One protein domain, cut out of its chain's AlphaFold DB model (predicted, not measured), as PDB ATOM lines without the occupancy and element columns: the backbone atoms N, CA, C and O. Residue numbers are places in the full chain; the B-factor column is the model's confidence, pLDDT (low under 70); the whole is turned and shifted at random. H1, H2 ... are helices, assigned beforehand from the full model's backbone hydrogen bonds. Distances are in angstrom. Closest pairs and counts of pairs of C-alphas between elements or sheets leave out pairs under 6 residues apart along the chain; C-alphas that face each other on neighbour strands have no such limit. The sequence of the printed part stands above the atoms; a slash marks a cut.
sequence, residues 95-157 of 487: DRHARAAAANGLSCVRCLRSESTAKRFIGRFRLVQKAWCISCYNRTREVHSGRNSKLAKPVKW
ATOM      1  N   ASP A  95     241.003 203.418 263.319       84.69
ATOM      2  CA  ASP A  95     239.553 203.551 263.372       84.69
ATOM      3  C   ASP A  95     238.871 202.188 263.600       84.69
ATOM      4  O   ASP A  95     239.343 201.134 263.152       84.69
ATOM      5  N   ARG A  96     237.761 202.198 264.347       82.94
ATOM      6  CA  ARG A  96     237.036 200.979 264.721       82.94
ATOM      7  C   ARG A  96     236.507 200.240 263.491       82.94
ATOM      8  O   ARG A  96     236.569 199.010 263.479       82.94
ATOM      9  N   HIS A  97     236.017 200.952 262.477       80.00
ATOM     10  CA  HIS A  97     235.520 200.351 261.241       80.00
ATOM     11  C   HIS A  97     236.669 199.801 260.403       80.00
ATOM     12  O   HIS A  97     236.579 198.664 259.945       80.00
ATOM     13  N   ALA A  98     237.787 200.525 260.303       84.69
ATOM     14  CA  ALA A  98     238.994 200.021 259.641       84.69
ATOM     15  C   ALA A  98     239.519 198.731 260.301       84.69
ATOM     16  O   ALA A  98     239.821 197.755 259.613       84.69
ATOM     17  N   ARG A  99     239.545 198.670 261.640       87.75
ATOM     18  CA  ARG A  99     239.902 197.449 262.385       87.75
ATOM     19  C   ARG A  99     238.921 196.310 262.148       87.75
ATOM     20  O   ARG A  99     239.349 195.165 262.020       87.75
ATOM     21  N   ALA A 100     237.622 196.602 262.100       83.00
ATOM     22  CA  ALA A 100     236.600 195.600 261.820       83.00
ATOM     23  C   ALA A 100     236.724 195.048 260.390       83.00
ATOM     24  O   ALA A 100     236.723 193.833 260.209       83.00
ATOM     25  N   ALA A 101     236.911 195.916 259.393       84.88
ATOM     26  CA  ALA A 101     237.135 195.526 258.003       84.88
ATOM     27  C   ALA A 101     238.408 194.679 257.856       84.88
ATOM     28  O   ALA A 101     238.377 193.597 257.269       84.88
ATOM     29  N   ALA A 102     239.506 195.104 258.488       88.88
ATOM     30  CA  ALA A 102     240.747 194.343 258.521       88.88
ATOM     31  C   ALA A 102     240.576 192.973 259.203       88.88
ATOM     32  O   ALA A 102     241.073 191.966 258.701       88.88
ATOM     33  N   ALA A 103     239.823 192.900 260.307       85.81
ATOM     34  CA  ALA A 103     239.503 191.637 260.974       85.81
ATOM     35  C   ALA A 103     238.692 190.686 260.079       85.81
ATOM     36  O   ALA A 103     238.932 189.477 260.102       85.81
ATOM     37  N   ASN A 104     237.741 191.222 259.310       83.56
ATOM     38  CA  ASN A 104     236.873 190.448 258.421       83.56
ATOM     39  C   ASN A 104     237.632 189.913 257.196       83.56
ATOM     40  O   ASN A 104     237.400 188.775 256.783       83.56
ATOM     41  N   GLY A 105     238.606 190.674 256.685       86.06
ATOM     42  CA  GLY A 105     239.456 190.255 255.566       86.06
ATOM     43  C   GLY A 105     240.438 189.121 255.895       86.06
ATOM     44  O   GLY A 105     240.949 188.452 254.994       86.06
ATOM     45  N   LEU A 106     240.709 188.853 257.176       92.12
ATOM     46  CA  LEU A 106     241.660 187.820 257.589       92.12
ATOM     47  C   LEU A 106     241.051 186.411 257.564       92.12
ATOM     48  O   LEU A 106     239.918 186.168 257.970       92.12
ATOM     49  N   SER A 107     241.852 185.422 257.162       94.88
ATOM     50  CA  SER A 107     241.454 184.010 257.186       94.88
ATOM     51  C   SER A 107     241.557 183.407 258.586       94.88
ATOM     52  O   SER A 107     242.478 183.713 259.328       94.88
ATOM     53  N   CYS A 108     240.670 182.499 258.981       95.50
ATOM     54  CA  CYS A 108     240.768 181.793 260.261       95.50
ATOM     55  C   CYS A 108     242.087 181.009 260.380       95.50
ATOM     56  O   CYS A 108     242.361 180.146 259.555       95.50
ATOM     57  N   VAL A 109     242.832 181.200 261.473       95.94
ATOM     58  CA  VAL A 109     244.121 180.530 261.749       95.94
ATOM     59  C   VAL A 109     244.039 178.997 261.686       95.94
ATOM     60  O   VAL A 109     244.982 178.333 261.249       95.94
ATOM     61  N   ARG A 110     242.896 178.421 262.082       95.31
ATOM     62  CA  ARG A 110     242.694 176.965 262.121       95.31
ATOM     63  C   ARG A 110     242.265 176.367 260.790       95.31
ATOM     64  O   ARG A 110     242.862 175.411 260.321       95.31
ATOM     65  N   CYS A 111     241.170 176.870 260.221       95.00
ATOM     66  CA  CYS A 111     240.571 176.271 259.021       95.00
ATOM     67  C   CYS A 111     240.915 177.003 257.725       95.00
ATOM     68  O   CYS A 111     240.403 176.611 256.683       95.00
ATOM     69  N   LEU A 112     241.704 178.079 257.806       94.69
ATOM     70  CA  LEU A 112     242.153 178.923 256.695       94.69
ATOM     71  C   LEU A 112     241.032 179.532 255.845       94.69
ATOM     72  O   LEU A 112     241.300 180.161 254.828       94.69
ATOM     73  N   ARG A 113     239.773 179.408 256.280       93.56
ATOM     74  CA  ARG A 113     238.647 180.068 255.622       93.56
ATOM     75  C   ARG A 113     238.729 181.568 255.855       93.56
ATOM     76  O   ARG A 113     238.815 181.974 257.006       93.56
ATOM     77  N   SER A 114     238.700 182.344 254.788       91.56
ATOM     78  CA  SER A 114     238.466 183.790 254.725       91.56
ATOM     79  C   SER A 114     237.024 184.093 254.310       91.56
ATOM     80  O   SER A 114     236.286 183.179 253.926       91.56
ATOM     81  N   GLU A 115     236.657 185.374 254.303       88.12
ATOM     82  CA  GLU A 115     235.410 185.876 253.717       88.12
ATOM     83  C   GLU A 115     235.174 185.349 252.290       88.12
ATOM     84  O   GLU A 115     234.124 184.768 252.018       88.12
ATOM     85  N   SER A 116     236.188 185.408 251.419       85.75
ATOM     86  CA  SER A 116     236.090 184.946 250.025       85.75
ATOM     87  C   SER A 116     235.844 183.438 249.883       85.75
ATOM     88  O   SER A 116     235.108 182.985 249.006       85.75
ATOM     89  N   THR A 117     236.435 182.627 250.762       88.19
ATOM     90  CA  THR A 117     236.260 181.162 250.726       88.19
ATOM     91  C   THR A 117     234.989 180.693 251.437       88.19
ATOM     92  O   THR A 117     234.487 179.595 251.180       88.19
ATOM     93  N   ALA A 118     234.437 181.502 252.343       85.56
ATOM     94  CA  ALA A 118     233.278 181.160 253.154       85.56
ATOM     95  C   ALA A 118     231.956 181.481 252.434       85.56
ATOM     96  O   ALA A 118     231.084 182.128 253.005       85.56
ATOM     97  N   LYS A 119     231.753 180.936 251.224       79.69
ATOM     98  CA  LYS A 119     230.586 181.204 250.350       79.69
ATOM     99  C   LYS A 119     229.198 180.990 250.982       79.69
ATOM    100  O   LYS A 119     228.214 181.498 250.476       79.69
ATOM    101  N   ARG A 120     229.082 180.223 252.074       77.69
ATOM    102  CA  ARG A 120     227.805 180.039 252.806       77.69
ATOM    103  C   ARG A 120     227.537 181.098 253.878       77.69
ATOM    104  O   ARG A 120     226.469 181.091 254.475       77.69
ATOM    105  N   PHE A 121     228.518 181.943 254.170       66.12
ATOM    106  CA  PHE A 121     228.471 182.973 255.207       66.12
ATOM    107  C   PHE A 121     228.904 184.330 254.634       66.12
ATOM    108  O   PHE A 121     229.592 185.082 255.325       66.12
ATOM    109  N   ILE A 122     228.548 184.613 253.375       57.97
ATOM    110  CA  ILE A 122     228.853 185.888 252.706       57.97
ATOM    111  C   ILE A 122     228.306 187.024 253.588       57.97
ATOM    112  O   ILE A 122     227.168 186.955 254.048       57.97
ATOM    113  N   GLY A 123     229.164 187.985 253.943       61.47
ATOM    114  CA  GLY A 123     228.845 189.102 254.846       61.47
ATOM    115  C   GLY A 123     228.805 188.785 256.352       61.47
ATOM    116  O   GLY A 123     228.568 189.677 257.162       61.47
ATOM    117  N   ARG A 124     229.033 187.532 256.782       74.25
ATOM    118  CA  ARG A 124     228.991 187.128 258.210       74.25
ATOM    119  C   ARG A 124     230.266 186.453 258.709       74.25
ATOM    120  O   ARG A 124     230.299 185.936 259.834       74.25
ATOM    121  N   PHE A 125     231.315 186.411 257.891       87.62
ATOM    122  CA  PHE A 125     232.589 185.853 258.318       87.62
ATOM    123  C   PHE A 125     233.267 186.802 259.312       87.62
ATOM    124  O   PHE A 125     233.848 187.808 258.933       87.62
ATOM    125  N   ARG A 126     233.195 186.464 260.604       90.25
ATOM    126  CA  ARG A 126     233.883 187.191 261.678       90.25
ATOM    127  C   ARG A 126     234.861 186.294 262.421       90.25
ATOM    128  O   ARG A 126     234.585 185.107 262.661       90.25
ATOM    129  N   LEU A 127     235.976 186.888 262.830       93.00
ATOM    130  CA  LEU A 127     236.959 186.254 263.697       93.00
ATOM    131  C   LEU A 127     236.673 186.580 265.168       93.00
ATOM    132  O   LEU A 127     236.485 187.727 265.556       93.00
ATOM    133  N   VAL A 128     236.663 185.545 265.998       92.94
ATOM    134  CA  VAL A 128     236.665 185.610 267.457       92.94
ATOM    135  C   VAL A 128     238.118 185.682 267.919       92.94
ATOM    136  O   VAL A 128     238.961 184.929 267.421       92.94
ATOM    137  N   GLN A 129     238.403 186.601 268.847       91.31
ATOM    138  CA  GLN A 129     239.750 186.832 269.392       91.31
ATOM    139  C   GLN A 129     240.805 187.036 268.293       91.31
ATOM    140  O   GLN A 129     241.918 186.538 268.394       91.31
ATOM    141  N   LYS A 130     240.435 187.713 267.194       91.38
ATOM    142  CA  LYS A 130     241.311 188.001 266.040       91.38
ATOM    143  C   LYS A 130     241.885 186.770 265.303       91.38
ATOM    144  O   LYS A 130     242.551 186.936 264.287       91.38
ATOM    145  N   ALA A 131     241.603 185.536 265.732       95.00
ATOM    146  CA  ALA A 131     242.272 184.334 265.219       95.00
ATOM    147  C   ALA A 131     241.321 183.294 264.608       95.00
ATOM    148  O   ALA A 131     241.617 182.704 263.562       95.00
ATOM    149  N   TRP A 132     240.165 183.047 265.226       95.94
ATOM    150  CA  TRP A 132     239.323 181.896 264.883       95.94
ATOM    151  C   TRP A 132     237.976 182.314 264.314       95.94
ATOM    152  O   TRP A 132     237.302 183.154 264.886       95.94
ATOM    153  N   CYS A 133     237.498 181.679 263.242       94.56
ATOM    154  CA  CYS A 133     236.098 181.863 262.856       94.56
ATOM    155  C   CYS A 133     235.170 181.297 263.942       94.56
ATOM    156  O   CYS A 133     235.545 180.362 264.658       94.56
ATOM    157  N   ILE A 134     233.927 181.785 264.000       93.81
ATOM    158  CA  ILE A 134     232.909 181.327 264.968       93.81
ATOM    159  C   ILE A 134     232.819 179.793 265.020       93.81
ATOM    160  O   ILE A 134     232.767 179.195 266.091       93.81
ATOM    161  N   SER A 135     232.841 179.124 263.860       93.25
ATOM    162  CA  SER A 135     232.736 177.662 263.806       93.25
ATOM    163  C   SER A 135     233.938 176.951 264.429       93.25
ATOM    164  O   SER A 135     233.751 175.869 264.980       93.25
ATOM    165  N   CYS A 136     235.156 177.481 264.300       95.69
ATOM    166  CA  CYS A 136     236.341 176.882 264.916       95.69
ATOM    167  C   CYS A 136     236.396 177.192 266.410       95.69
ATOM    168  O   CYS A 136     236.687 176.285 267.184       95.69
ATOM    169  N   TYR A 137     236.027 178.413 266.801       96.06
ATOM    170  CA  TYR A 137     235.903 178.810 268.199       96.06
ATOM    171  C   TYR A 137     234.884 177.944 268.957       96.06
ATOM    172  O   TYR A 137     235.208 177.370 269.994       96.06
ATOM    173  N   ASN A 138     233.684 177.742 268.401       95.31
ATOM    174  CA  ASN A 138     232.680 176.873 269.021       95.31
ATOM    175  C   ASN A 138     233.196 175.444 269.170       95.31
ATOM    176  O   ASN A 138     233.038 174.854 270.229       95.31
ATOM    177  N   ARG A 139     233.889 174.903 268.162       94.69
ATOM    178  CA  ARG A 139     234.477 173.562 268.272       94.69
ATOM    179  C   ARG A 139     235.590 173.490 269.324       94.69
ATOM    180  O   ARG A 139     235.705 172.455 269.967       94.69
ATOM    181  N   THR A 140     236.358 174.562 269.556       95.81
ATOM    182  CA  THR A 140     237.265 174.643 270.718       95.81
ATOM    183  C   THR A 140     236.488 174.466 272.018       95.81
ATOM    184  O   THR A 140     236.858 173.634 272.842       95.81
ATOM    185  N   ARG A 141     235.383 175.203 272.182       96.00
ATOM    186  CA  ARG A 141     234.530 175.101 273.375       96.00
ATOM    187  C   ARG A 141     233.902 173.715 273.527       96.00
ATOM    188  O   ARG A 141     233.830 173.204 274.640       96.00
ATOM    189  N   GLU A 142     233.477 173.087 272.432       95.62
ATOM    190  CA  GLU A 142     232.926 171.725 272.445       95.62
ATOM    191  C   GLU A 142     233.977 170.683 272.862       95.62
ATOM    192  O   GLU A 142     233.665 169.771 273.622       95.62
ATOM    193  N   VAL A 143     235.229 170.815 272.406       94.88
ATOM    194  CA  VAL A 143     236.324 169.935 272.850       94.88
ATOM    195  C   VAL A 143     236.650 170.170 274.317       94.88
ATOM    196  O   VAL A 143     236.751 169.205 275.067       94.88
ATOM    197  N   HIS A 144     236.747 171.430 274.740       93.50
ATOM    198  CA  HIS A 144     237.033 171.777 276.129       93.50
ATOM    199  C   HIS A 144     235.944 171.275 277.096       93.50
ATOM    200  O   HIS A 144     236.252 170.700 278.130       93.50
ATOM    201  N   SER A 145     234.667 171.415 276.728       94.75
ATOM    202  CA  SER A 145     233.533 170.885 277.509       94.75
ATOM    203  C   SER A 145     233.305 169.376 277.339       94.75
ATOM    204  O   SER A 145     232.472 168.791 278.029       94.75
ATOM    205  N   GLY A 146     233.991 168.734 276.389       95.19
ATOM    206  CA  GLY A 146     233.817 167.322 276.046       95.19
ATOM    207  C   GLY A 146     232.478 166.976 275.380       95.19
ATOM    208  O   GLY A 146     232.221 165.799 275.105       95.19
ATOM    209  N   ARG A 147     231.621 167.964 275.096       95.75
ATOM    210  CA  ARG A 147     230.280 167.782 274.528       95.75
ATOM    211  C   ARG A 147     230.008 168.827 273.454       95.75
ATOM    212  O   ARG A 147     230.316 170.002 273.603       95.75
ATOM    213  N   ASN A 148     229.406 168.397 272.353       95.12
ATOM    214  CA  ASN A 148     228.931 169.306 271.322       95.12
ATOM    215  C   ASN A 148     227.587 169.944 271.707       95.12
ATOM    216  O   ASN A 148     226.957 169.561 272.691       95.12
ATOM    217  N   SER A 149     227.107 170.877 270.885       90.81
ATOM    218  CA  SER A 149     225.772 171.497 271.030       90.81
ATOM    219  C   SER A 149     224.586 170.514 271.081       90.81
ATOM    220  O   SER A 149     223.486 170.901 271.462       90.81
ATOM    221  N   LYS A 150     224.788 169.243 270.714       94.44
ATOM    222  CA  LYS A 150     223.804 168.150 270.808       94.44
ATOM    223  C   LYS A 150     224.118 167.169 271.942       94.44
ATOM    224  O   LYS A 150     223.638 166.040 271.913       94.44
ATOM    225  N   LEU A 151     224.970 167.566 272.887       93.38
ATOM    226  CA  LEU A 151     225.438 166.770 274.027       93.38
ATOM    227  C   LEU A 151     226.196 165.482 273.658       93.38
ATOM    228  O   LEU A 151     226.495 164.669 274.529       93.38
ATOM    229  N   ALA A 152     226.561 165.294 272.389       94.94
ATOM    230  CA  ALA A 152     227.358 164.159 271.934       94.94
ATOM    231  C   ALA A 152     228.857 164.492 271.956       94.94
ATOM    232  O   ALA A 152     229.248 165.659 271.908       94.94
ATOM    233  N   LYS A 153     229.720 163.469 271.974       93.94
ATOM    234  CA  LYS A 153     231.177 163.668 271.933       93.94
ATOM    235  C   LYS A 153     231.579 164.427 270.650       93.94
ATOM    236  O   LYS A 153     231.111 164.063 269.564       93.94
ATOM    237  N   PRO A 154     232.429 165.466 270.729       93.81
ATOM    238  CA  PRO A 154     232.873 166.207 269.553       93.81
ATOM    239  C   PRO A 154     233.661 165.290 268.610       93.81
ATOM    240  O   PRO A 154     234.715 164.764 268.956       93.81
ATOM    241  N   VAL A 155     233.129 165.082 267.403       91.12
ATOM    242  CA  VAL A 155     233.777 164.259 266.364       91.12
ATOM    243  C   VAL A 155     234.740 165.104 265.532       91.12
ATOM    244  O   VAL A 155     235.850 164.686 265.214       91.12
ATOM    245  N   LYS A 156     234.320 166.323 265.168       84.00
ATOM    246  CA  LYS A 156     235.145 167.235 264.373       84.00
ATOM    247  C   LYS A 156     236.159 167.915 265.284       84.00
ATOM    248  O   LYS A 156     235.762 168.604 266.213       84.00
ATOM    249  N   TRP A 157     237.438 167.760 264.949       84.44
ATOM    250  CA  TRP A 157     238.579 168.244 265.732       84.44
ATOM    251  C   TRP A 157     238.763 167.579 267.098       84.44
ATOM    252  O   TRP A 157     239.269 168.202 268.023       84.44
TER     253      TRP A 157
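This is residues 95 to 157 of the 487 residues of an uncharacterized protein of Pararobbsia alpina (UniProt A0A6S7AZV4). This is an elongated chain with little regular structure: H2, the longer of two helices, lies between a wide loop, residues 106 to 133, and an end loop, residues 146 to 157, while H1 sits at the other end. The printed part has 63 residues with two named helices, H1 then H2, and no named strand; the class is all helix, though under half of the residues are in named elements. It is only just loose, close to compact, with a radius of gyration of the C-alphas of 13.1 A and spans of 40 by 23 by 17 A.

H2, residues 134 to 145, and H1, residues 96 to 105, are apart. Before H2, residues 127 to 128 pair with residues 132 to 133, antiparallel. In H1 and H2 every O i to N i+4 pair is within hydrogen-bond range.

H2 measures 16.3 A from C-alpha 134 at (232.909, 181.327, 264.968) to C-alpha 145 at (233.533, 170.885, 277.509). H1 measures 14.3 A and begins with C-alpha 96 at (237.036, 200.979, 264.721).

The C-alphas farthest apart, of Asp 95 and Ala 152, are 42.1 A apart. The link from H1 to H2 is long, with 28 residues. The printed part has no cut. Residues 121 to 123 have pLDDT under 70.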